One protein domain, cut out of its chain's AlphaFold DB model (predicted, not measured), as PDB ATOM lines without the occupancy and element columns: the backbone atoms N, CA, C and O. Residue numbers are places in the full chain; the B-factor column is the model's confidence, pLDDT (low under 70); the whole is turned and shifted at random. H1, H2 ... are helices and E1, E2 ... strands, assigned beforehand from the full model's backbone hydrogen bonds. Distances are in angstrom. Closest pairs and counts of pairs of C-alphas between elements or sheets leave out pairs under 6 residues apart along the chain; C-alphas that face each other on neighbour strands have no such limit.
ATOM      1  N   GLU A  89     -22.143  35.996 -30.244       89.06
ATOM      2  CA  GLU A  89     -21.559  35.115 -29.235       89.06
ATOM      3  C   GLU A  89     -22.317  33.792 -29.128       89.06
ATOM      4  O   GLU A  89     -23.538  33.748 -28.996       89.06
ATOM      5  N   GLU A  90     -21.554  32.702 -29.095       85.81
ATOM      6  CA  GLU A  90     -22.038  31.370 -28.760       85.81
ATOM      7  C   GLU A  90     -21.205  30.781 -27.619       85.81
ATOM      8  O   GLU A  90     -20.072  30.314 -27.809       85.81
ATOM      9  N   CYS A  91     -21.776  30.763 -26.417       82.94
ATOM     10  CA  CYS A  91     -21.165  30.130 -25.256       82.94
ATOM     11  C   CYS A  91     -21.613  28.676 -25.099       82.94
ATOM     12  O   CYS A  91     -22.787  28.334 -25.183       82.94
ATOM     13  N   SER A  92     -20.653  27.802 -24.820       84.31
ATOM     14  CA  SER A  92     -20.883  26.399 -24.489       84.31
ATOM     15  C   SER A  92     -19.889  25.923 -23.433       84.31
ATOM     16  O   SER A  92     -18.913  26.600 -23.098       84.31
ATOM     17  N   PHE A  93     -20.118  24.732 -22.886       78.06
ATOM     18  CA  PHE A  93     -19.137  24.072 -22.035       78.06
ATOM     19  C   PHE A  93     -18.240  23.185 -22.890       78.06
ATOM     20  O   PHE A  93     -18.710  22.391 -23.700       78.06
ATOM     21  N   ASN A  94     -16.927  23.286 -22.699       68.62
ATOM     22  CA  ASN A  94     -16.011  22.334 -23.314       68.62
ATOM     23  C   ASN A  94     -16.106  20.957 -22.628       68.62
ATOM     24  O   ASN A  94     -16.709  20.809 -21.566       68.62
ATOM     25  N   ILE A  95     -15.427  19.950 -23.180       57.66
ATOM     26  CA  ILE A  95     -15.417  18.583 -22.626       57.66
ATOM     27  C   ILE A  95     -14.923  18.502 -21.168       57.66
ATOM     28  O   ILE A  95     -15.272  17.581 -20.433       57.66
ATOM     29  N   THR A  96     -14.135  19.487 -20.719       58.16
ATOM     30  CA  THR A  96     -13.660  19.598 -19.329       58.16
ATOM     31  C   THR A  96     -14.647  20.326 -18.411       58.16
ATOM     32  O   THR A  96     -14.303  20.616 -17.267       58.16
ATOM     33  N   GLY A  97     -15.851  20.628 -18.903       67.88
ATOM     34  CA  GLY A  97     -16.904  21.339 -18.185       67.88
ATOM     35  C   GLY A  97     -16.636  22.829 -17.995       67.88
ATOM     36  O   GLY A  97     -17.294  23.446 -17.173       67.88
ATOM     37  N   LYS A  98     -15.669  23.430 -18.701       78.44
ATOM     38  CA  LYS A  98     -15.345  24.860 -18.561       78.44
ATOM     39  C   LYS A  98     -16.122  25.682 -19.574       78.44
ATOM     40  O   LYS A  98     -16.248  25.249 -20.720       78.44
ATOM     41  N   LYS A  99     -16.542  26.886 -19.178       85.31
ATOM     42  CA  LYS A  99     -17.136  27.861 -20.096       85.31
ATOM     43  C   LYS A  99     -16.172  28.167 -21.252       85.31
ATOM     44  O   LYS A  99     -14.972  28.376 -21.036       85.31
ATOM     45  N   LYS A 100     -16.693  28.166 -22.473       87.81
ATOM     46  CA  LYS A 100     -16.005  28.549 -23.705       87.81
ATOM     47  C   LYS A 100     -16.987  29.319 -24.579       87.81
ATOM     48  O   LYS A 100     -18.008  28.760 -24.956       87.81
ATOM     49  N   CYS A 101     -16.638  30.542 -24.940       87.50
ATOM     50  CA  CYS A 101     -17.433  31.369 -25.835       87.50
ATOM     51  C   CYS A 101     -16.708  31.519 -27.167       87.50
ATOM     52  O   CYS A 101     -15.476  31.635 -27.217       87.50
ATOM     53  N   LYS A 102     -17.470  31.407 -28.249       89.19
ATOM     54  CA  LYS A 102     -17.038  31.719 -29.606       89.19
ATOM     55  C   LYS A 102     -17.654  33.052 -29.992       89.19
ATOM     56  O   LYS A 102     -18.823  33.270 -29.712       89.19
ATOM     57  N   TYR A 103     -16.868  33.880 -30.655       88.25
ATOM     58  CA  TYR A 103     -17.283  35.168 -31.176       88.25
ATOM     59  C   TYR A 103     -17.069  35.166 -32.683       88.25
ATOM     60  O   TYR A 103     -16.006  34.744 -33.161       88.25
ATOM     61  N   THR A 104     -18.077  35.616 -33.414       87.69
ATOM     62  CA  THR A 104     -18.057  35.757 -34.870       87.69
ATOM     63  C   THR A 104     -18.594  37.120 -35.270       87.69
ATOM     64  O   THR A 104     -19.405  37.719 -34.563       87.69
ATOM     65  N   CYS A 105     -18.137  37.615 -36.414       85.88
ATOM     66  CA  CYS A 105     -18.772  38.764 -37.037       85.88
ATOM     67  C   CYS A 105     -20.029  38.322 -37.801       85.88
ATOM     68  O   CYS A 105     -20.062  37.204 -38.339       85.88
ATOM     69  N   PRO A 106     -21.068  39.171 -37.867       80.56
ATOM     70  CA  PRO A 106     -22.219  38.950 -38.729       80.56
ATOM     71  C   PRO A 106     -21.792  38.670 -40.176       80.56
ATOM     72  O   PRO A 106     -20.726  39.088 -40.618       80.56
ATOM     73  N   ALA A 107     -22.618  37.924 -40.913       73.31
ATOM     74  CA  ALA A 107     -22.394  37.610 -42.330       73.31
ATOM     75  C   ALA A 107     -21.059  36.901 -42.671       73.31
ATOM     76  O   ALA A 107     -20.688  36.833 -43.841       73.31
ATOM     77  N   GLY A 108     -20.363  36.316 -41.686       69.06
ATOM     78  CA  GLY A 108     -19.118  35.574 -41.920       69.06
ATOM     79  C   GLY A 108     -17.909  36.466 -42.214       69.06
ATOM     80  O   GLY A 108     -16.938  36.004 -42.808       69.06
ATOM     81  N   GLU A 109     -17.973  37.735 -41.815       80.38
ATOM     82  CA  GLU A 109     -16.876  38.689 -41.958       80.38
ATOM     83  C   GLU A 109     -15.643  38.296 -41.126       80.38
ATOM     84  O   GLU A 109     -15.713  37.551 -40.140       80.38
ATOM     85  N   ASN A 110     -14.487  38.832 -41.518       81.19
ATOM     86  CA  ASN A 110     -13.271  38.699 -40.730       81.19
ATOM     87  C   ASN A 110     -13.318  39.674 -39.550       81.19
ATOM     88  O   ASN A 110     -13.909  40.747 -39.643       81.19
ATOM     89  N   MET A 111     -12.641  39.342 -38.453       87.62
ATOM     90  CA  MET A 111     -12.462  40.267 -37.335       87.62
ATOM     91  C   MET A 111     -11.006  40.696 -37.202       87.62
ATOM     92  O   MET A 111     -10.086  39.894 -37.377       87.62
ATOM     93  N   MET A 112     -10.791  41.955 -36.841       84.38
ATOM     94  CA  MET A 112      -9.500  42.436 -36.372       84.38
ATOM     95  C   MET A 112      -9.445  42.284 -34.857       84.38
ATOM     96  O   MET A 112     -10.255  42.857 -34.130       84.38
ATOM     97  N   LEU A 113      -8.481  41.494 -34.388       83.38
ATOM     98  CA  LEU A 113      -8.191  41.343 -32.967       83.38
ATOM     99  C   LEU A 113      -7.014  42.261 -32.598       83.38
ATOM    100  O   LEU A 113      -5.988  42.220 -33.287       83.38
ATOM    101  N   PRO A 114      -7.106  43.046 -31.514       71.69
ATOM    102  CA  PRO A 114      -5.993  43.855 -31.024       71.69
ATOM    103  C   PRO A 114      -4.731  43.022 -30.819       71.69
ATOM    104  O   PRO A 114      -4.766  41.955 -30.207       71.69
ATOM    105  N   GLY A 115      -3.606  43.499 -31.351       66.88
ATOM    106  CA  GLY A 115      -2.316  42.817 -31.223       66.88
ATOM    107  C   GLY A 115      -2.184  41.513 -32.021       66.88
ATOM    108  O   GLY A 115      -1.151  40.851 -31.917       66.88
ATOM    109  N   SER A 116      -3.177  41.136 -32.834       69.25
ATOM    110  CA  SER A 116      -3.097  39.966 -33.710       69.25
ATOM    111  C   SER A 116      -2.717  40.362 -35.134       69.25
ATOM    112  O   SER A 116      -3.345  41.225 -35.739       69.25
ATOM    113  N   ALA A 117      -1.730  39.671 -35.709       66.56
ATOM    114  CA  ALA A 117      -1.378  39.802 -37.128       66.56
ATOM    115  C   ALA A 117      -2.350  39.049 -38.061       66.56
ATOM    116  O   ALA A 117      -2.218  39.115 -39.280       66.56
ATOM    117  N   THR A 118      -3.304  38.301 -37.498       73.19
ATOM    118  CA  THR A 118      -4.271  37.494 -38.253       73.19
ATOM    119  C   THR A 118      -5.667  38.088 -38.154       73.19
ATOM    120  O   THR A 118      -6.037  38.617 -37.107       73.19
ATOM    121  N   GLN A 119      -6.455  37.937 -39.217       79.62
ATOM    122  CA  GLN A 119      -7.846  38.390 -39.289       79.62
ATOM    123  C   GLN A 119      -8.785  37.175 -39.337       79.62
ATOM    124  O   GLN A 119      -9.165  36.730 -40.420       79.62
ATOM    125  N   PRO A 120      -9.085  36.528 -38.197       79.81
ATOM    126  CA  PRO A 120      -9.878  35.308 -38.207       79.81
ATOM    127  C   PRO A 120     -11.375  35.590 -38.395       79.81
ATOM    128  O   PRO A 120     -11.887  36.585 -37.908       79.81
ATOM    129  N   MET A 121     -12.109  34.644 -38.978       79.38
ATOM    130  CA  MET A 121     -13.585  34.665 -38.961       79.38
ATOM    131  C   MET A 121     -14.173  34.243 -37.603       79.38
ATOM    132  O   MET A 121     -15.329  34.515 -37.297       79.38
ATOM    133  N   VAL A 122     -13.380  33.549 -36.774       82.06
ATOM    134  CA  VAL A 122     -13.797  33.053 -35.455       82.06
ATOM    135  C   VAL A 122     -12.715  33.311 -34.411       82.06
ATOM    136  O   VAL A 122     -11.556  32.874 -34.542       82.06
ATOM    137  N   PHE A 123     -13.131  33.942 -33.319       84.38
ATOM    138  CA  PHE A 123     -12.381  34.055 -32.078       84.38
ATOM    139  C   PHE A 123     -13.030  33.179 -31.006       84.38
ATOM    140  O   PHE A 123     -14.241  32.993 -30.981       84.38
ATOM    141  N   ALA A 124     -12.225  32.580 -30.134       86.31
ATOM    142  CA  ALA A 124     -12.746  31.781 -29.036       86.31
ATOM    143  C   ALA A 124     -11.977  32.073 -27.754       86.31
ATOM    144  O   ALA A 124     -10.744  31.980 -27.724       86.31
ATOM    145  N   ALA A 125     -12.723  32.340 -26.688       89.00
ATOM    146  CA  ALA A 125     -12.212  32.507 -25.342       89.00
ATOM    147  C   ALA A 125     -12.702  31.356 -24.460       89.00
ATOM    148  O   ALA A 125     -13.817  30.858 -24.602       89.00
ATOM    149  N   ALA A 126     -11.856  30.895 -23.545       89.75
ATOM    150  CA  ALA A 126     -12.238  29.891 -22.558       89.75
ATOM    151  C   ALA A 126     -11.928  30.386 -21.151       89.75
ATOM    152  O   ALA A 126     -10.846  30.926 -20.914       89.75
ATOM    153  N   CYS A 127     -12.838  30.128 -20.217       90.06
ATOM    154  CA  CYS A 127     -12.627  30.419 -18.812       90.06
ATOM    155  C   CYS A 127     -11.506  29.534 -18.246       90.06
ATOM    156  O   CYS A 127     -11.516  28.300 -18.385       90.06
ATOM    157  N   LYS A 128     -10.502  30.152 -17.618       89.69
ATOM    158  CA  LYS A 128      -9.392  29.449 -16.963       89.69
ATOM    159  C   LYS A 128      -8.997  30.157 -15.674       89.69
ATOM    160  O   LYS A 128      -8.975  31.375 -15.615       89.69
ATOM    161  N   CYS A 129      -8.550  29.365 -14.703       87.69
ATOM    162  CA  CYS A 129      -7.916  29.841 -13.474       87.69
ATOM    163  C   CYS A 129      -6.474  29.308 -13.463       87.69
ATOM    164  O   CYS A 129      -6.249  28.142 -13.094       87.69
ATOM    165  N   PRO A 130      -5.498  30.070 -13.996       82.88
ATOM    166  CA  PRO A 130      -4.115  29.628 -14.110       82.88
ATOM    167  C   PRO A 130      -3.544  29.176 -12.768       82.88
ATOM    168  O   PRO A 130      -3.843  29.724 -11.715       82.88
ATOM    169  N   ARG A 131      -2.677  28.159 -12.792       77.00
ATOM    170  CA  ARG A 131      -2.063  27.645 -11.556       77.00
ATOM    171  C   ARG A 131      -0.942  28.530 -11.010       77.00
ATOM    172  O   ARG A 131      -0.537  28.304  -9.875       77.00
ATOM    173  N   ARG A 132      -0.419  29.435 -11.843       70.69
ATOM    174  CA  ARG A 132       0.756  30.274 -11.567       70.69
ATOM    175  C   ARG A 132       0.402  31.600 -10.885       70.69
ATOM    176  O   ARG A 132       1.299  32.234 -10.349       70.69
ATOM    177  N   THR A 133      -0.869  31.999 -10.884       65.44
ATOM    178  CA  THR A 133      -1.343  33.176 -10.150       65.44
ATOM    179  C   THR A 133      -1.610  32.797  -8.689       65.44
ATOM    180  O   THR A 133      -2.137  31.716  -8.404       65.44
ATOM    181  N   ASN A 134      -1.187  33.652  -7.757       65.06
ATOM    182  CA  ASN A 134      -1.465  33.511  -6.330       65.06
ATOM    183  C   ASN A 134      -1.971  34.859  -5.784       65.06
ATOM    184  O   ASN A 134      -1.154  35.769  -5.654       65.06
ATOM    185  N   PRO A 135      -3.275  35.012  -5.486       69.12
ATOM    186  CA  PRO A 135      -4.339  34.003  -5.565       69.12
ATOM    187  C   PRO A 135      -4.624  33.547  -7.005       69.12
ATOM    188  O   PRO A 135      -4.301  34.235  -7.973       69.12
ATOM    189  N   ARG A 136      -5.210  32.352  -7.165       79.56
ATOM    190  CA  ARG A 136      -5.605  31.852  -8.489       79.56
ATOM    191  C   ARG A 136      -6.837  32.601  -8.974       79.56
ATOM    192  O   ARG A 136      -7.945  32.184  -8.682       79.56
ATOM    193  N   VAL A 137      -6.633  33.664  -9.735       83.88
ATOM    194  CA  VAL A 137      -7.736  34.422 -10.335       83.88
ATOM    195  C   VAL A 137      -8.209  33.730 -11.616       83.88
ATOM    196  O   VAL A 137      -7.397  33.386 -12.482       83.88
ATOM    197  N   CYS A 138      -9.515  33.486 -11.715       88.94
ATOM    198  CA  CYS A 138     -10.167  33.006 -12.929       88.94
ATOM    199  C   CYS A 138     -10.412  34.163 -13.903       88.94
ATOM    200  O   CYS A 138     -10.748  35.264 -13.490       88.94
ATOM    201  N   GLY A 139     -10.264  33.915 -15.201       90.62
ATOM    202  CA  GLY A 139     -10.569  34.895 -16.242       90.62
ATOM    203  C   GLY A 139     -10.737  34.239 -17.607       90.62
ATOM    204  O   GLY A 139     -10.498  33.035 -17.760       90.62
ATOM    205  N   TRP A 140     -11.156  35.015 -18.600       90.25
ATOM    206  CA  TRP A 140     -11.320  34.549 -19.976       90.25
ATOM    207  C   TRP A 140      -9.987  34.552 -20.719       90.25
ATOM    208  O   TRP A 140      -9.210  35.486 -20.606       90.25
ATOM    209  N   TRP A 141      -9.681  33.495 -21.474       88.06
ATOM    210  CA  TRP A 141      -8.411  33.379 -22.201       88.06
ATOM    211  C   TRP A 141      -8.647  33.039 -23.664       88.06
ATOM    212  O   TRP A 141      -9.059  31.916 -23.980       88.06
ATOM    213  N   GLY A 142      -8.305  33.975 -24.548       82.56
ATOM    214  CA  GLY A 142      -8.274  33.785 -25.995       82.56
ATOM    215  C   GLY A 142      -6.836  33.771 -26.508       82.56
ATOM    216  O   GLY A 142      -6.168  34.796 -26.502       82.56
ATOM    217  N   ARG A 143      -6.350  32.618 -26.991       68.88
ATOM    218  CA  ARG A 143      -4.940  32.449 -27.421       68.88
ATOM    219  C   ARG A 143      -4.511  33.413 -28.534       68.88
ATOM    220  O   ARG A 143      -3.332  33.719 -28.623       68.88
ATOM    221  N   LYS A 144      -5.457  33.845 -29.375       66.81
ATOM    222  CA  LYS A 144      -5.215  34.792 -30.474       66.81
ATOM    223  C   LYS A 144      -5.106  36.251 -30.010       66.81
ATOM    224  O   LYS A 144      -4.695  37.080 -30.807       66.81
ATOM    225  N   PHE A 145      -5.499  36.527 -28.764       65.81
ATOM    226  CA  PHE A 145      -5.488  37.852 -28.152       65.81
ATOM    227  C   PHE A 145      -4.278  38.009 -27.228       65.81
ATOM    228  O   PHE A 145      -3.422  38.857 -27.432       65.81
ATOM    229  N   SER A 146      -4.165  37.130 -26.231       65.00
ATOM    230  CA  SER A 146      -3.032  37.118 -25.311       65.00
ATOM    231  C   SER A 146      -2.794  35.718 -24.758       65.00
ATOM    232  O   SER A 146      -3.718  34.939 -24.497       65.00
ATOM    233  N   THR A 147      -1.520  35.376 -24.580       66.06
ATOM    234  CA  THR A 147      -1.086  34.147 -23.902       66.06
ATOM    235  C   THR A 147      -0.720  34.390 -22.440       66.06
ATOM    236  O   THR A 147      -0.527  33.421 -21.701       66.06
ATOM    237  N   THR A 148      -0.652  35.652 -22.011       66.88
ATOM    238  CA  THR A 148      -0.114  36.072 -20.709       66.88
ATOM    239  C   THR A 148      -1.144  36.754 -19.813       66.88
ATOM    240  O   THR A 148      -1.024  36.641 -18.593       66.88
ATOM    241  N   THR A 149      -2.181  37.368 -20.387       79.38
ATOM    242  CA  THR A 149      -3.208  38.122 -19.653       79.38
ATOM    243  C   THR A 149      -4.603  37.597 -19.985       79.38
ATOM    244  O   THR A 149      -4.867  37.173 -21.112       79.38
ATOM    245  N   ALA A 150      -5.492  37.595 -18.989       85.69
ATOM    246  CA  ALA A 150      -6.904  37.313 -19.211       85.69
ATOM    247  C   ALA A 150      -7.569  38.479 -19.960       85.69
ATOM    248  O   ALA A 150      -7.228  39.633 -19.728       85.69
ATOM    249  N   LEU A 151      -8.515  38.142 -20.828       86.31
ATOM    250  CA  LEU A 151      -9.352  39.067 -21.578       86.31
ATOM    251  C   LEU A 151     -10.262  39.845 -20.619       86.31
ATOM    252  O   LEU A 151     -10.949  39.232 -19.795       86.31
ATOM    253  N   ALA A 152     -10.275  41.164 -20.755       88.50
ATOM    254  CA  ALA A 152     -11.208  42.069 -20.098       88.50
ATOM    255  C   ALA A 152     -12.316  42.525 -21.065       88.50
ATOM    256  O   ALA A 152     -12.230  42.313 -22.271       88.50
ATOM    257  N   GLN A 153     -13.344  43.199 -20.545       88.25
ATOM    258  CA  GLN A 153     -14.422  43.754 -21.372       88.25
ATOM    259  C   GLN A 153     -13.887  44.688 -22.470       88.25
ATOM    260  O   GLN A 153     -14.233  44.535 -23.638       88.25
ATOM    261  N   ALA A 154     -12.952  45.570 -22.104       85.50
ATOM    262  CA  ALA A 154     -12.333  46.515 -23.027       85.50
ATOM    263  C   ALA A 154     -11.654  45.830 -24.222       85.50
ATOM    264  O   ALA A 154     -11.627  46.403 -25.301       85.50
ATOM    265  N   ASP A 155     -11.137  44.613 -24.044       86.25
ATOM    266  CA  ASP A 155     -10.495  43.843 -25.107       86.25
ATOM    267  C   ASP A 155     -11.503  43.282 -26.122       86.25
ATOM    268  O   ASP A 155     -11.174  43.090 -27.292       86.25
ATOM    269  N   LEU A 156     -12.725  42.995 -25.665       86.06
ATOM    270  CA  LEU A 156     -13.840  42.522 -26.484       86.06
ATOM    271  C   LEU A 156     -14.468  43.680 -27.269       86.06
ATOM    272  O   LEU A 156     -14.765  43.529 -28.451       86.06
ATOM    273  N   ASP A 157     -14.593  44.848 -26.634       86.62
ATOM    274  CA  ASP A 157     -15.205  46.052 -27.212       86.62
ATOM    275  C   ASP A 157     -14.422  46.616 -28.409       86.62
ATOM    276  O   ASP A 157     -15.008  47.189 -29.326       86.62
ATOM    277  N   VAL A 158     -13.098  46.443 -28.421       86.25
ATOM    278  CA  VAL A 158     -12.213  46.946 -29.488       86.25
ATOM    279  C   VAL A 158     -12.081  45.993 -30.683       86.25
ATOM    280  O   VAL A 158     -11.357  46.297 -31.631       86.25
ATOM    281  N   ILE A 159     -12.739  44.831 -30.652       85.25
ATOM    282  CA  ILE A 159     -12.783  43.927 -31.806       85.25
ATOM    283  C   ILE A 159     -13.630  44.587 -32.890       85.25
ATOM    284  O   ILE A 159     -14.774  44.952 -32.642       85.25
ATOM    285  N   THR A 160     -13.110  44.688 -34.110       86.88
ATOM    286  CA  THR A 160     -13.855  45.255 -35.243       86.88
ATOM    287  C   THR A 160     -14.084  44.215 -36.326       86.88
ATOM    288  O   THR A 160     -13.175  43.455 -36.662       86.88
ATOM    289  N   CYS A 161     -15.278  44.216 -36.911       85.75
ATOM    290  CA  CYS A 161     -15.595  43.412 -38.084       85.75
ATOM    291  C   CYS A 161     -15.167  44.139 -39.356       85.75
ATOM    292  O   CYS A 161     -15.335  45.354 -39.475       85.75
ATOM    293  N   ILE A 162     -14.561  43.401 -40.278       81.88
ATOM    294  CA  ILE A 162     -14.110  43.903 -41.568       81.88
ATOM    295  C   ILE A 162     -14.591  42.965 -42.672       81.88
ATOM    296  O   ILE A 162     -14.425  41.742 -42.611       81.88
ATOM    297  N   ALA A 163     -15.142  43.559 -43.729       69.56
ATOM    298  CA  ALA A 163     -15.389  42.847 -44.970       69.56
ATOM    299  C   ALA A 163     -14.054  42.267 -45.458       69.56
ATOM    300  O   ALA A 163     -13.066  42.991 -45.601       69.56
TER     301      ALA A 163
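What this domain is: This is residues 89 to 163 of the 356 residues of an uncharacterized protein of Oikopleura dioica (UniProt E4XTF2). A twisted antiparallel sheet of four strands runs along the longest axis, with the small strand pair E3 and E6 at one end and the link between E4 and E5 reaching past the other. The short helix H1 lies beyond the E5 side of the sheet, not on it. The printed part has 75 residues, in the order E1 E2 E3 E4 E5 H1 E6, and the sheet's order is E1 - E2 - E4 - E5. It is mostly strand, though under half of the residues are in named elements. The whole is compact, with a radius of gyration of the C-alphas of 13.0 A, and elongated, spanning 42 by 26 by 18 A.

How they stand to each other: E1, residues 89 to 93, forms a hairpin with E2, residues 99 to 104, with N 92 and O 100 2.8 A apart. E2 is antiparallel to E4, residues 122 to 128, at 162 degrees; N 103 and O 123 are 2.8 A apart. E4 forms a hairpin with the edge strand E5, residues 139 to 141, with N 128 and O 139 2.9 A apart. The pairing is staggered: E4 pairs with E2 over residues 122 to 126 and with E5 over 126 to 128. E3, residues 110 to 112, is antiparallel to E6, residues 160 to 162; N 112 and O 160 are 2.8 A apart. H1, residues 153 to 157, is apart from E4, and its O i to N i+4 pair is within hydrogen-bond range.

Where its parts are: E1 begins at C-alpha 89 (-21.559, 35.115, -29.235) and is 13.4 A long. E2 measures 16.8 A and E4 19.3 A. E3, E5, H1 and E6 measure 6.9, 6.5, 6.3 and 6.5 A. E6 ends at C-alpha 162 (-14.110, 43.903, -41.568).

The domain as a whole: The C-alphas farthest apart, of Asn 134 and Ala 163, are 42.1 A apart. The printed part has no cut; the link from E5 to H1 is long. Mean pLDDT of the printed part is 79.9, with 18 residues under 70, among them 143 to 148.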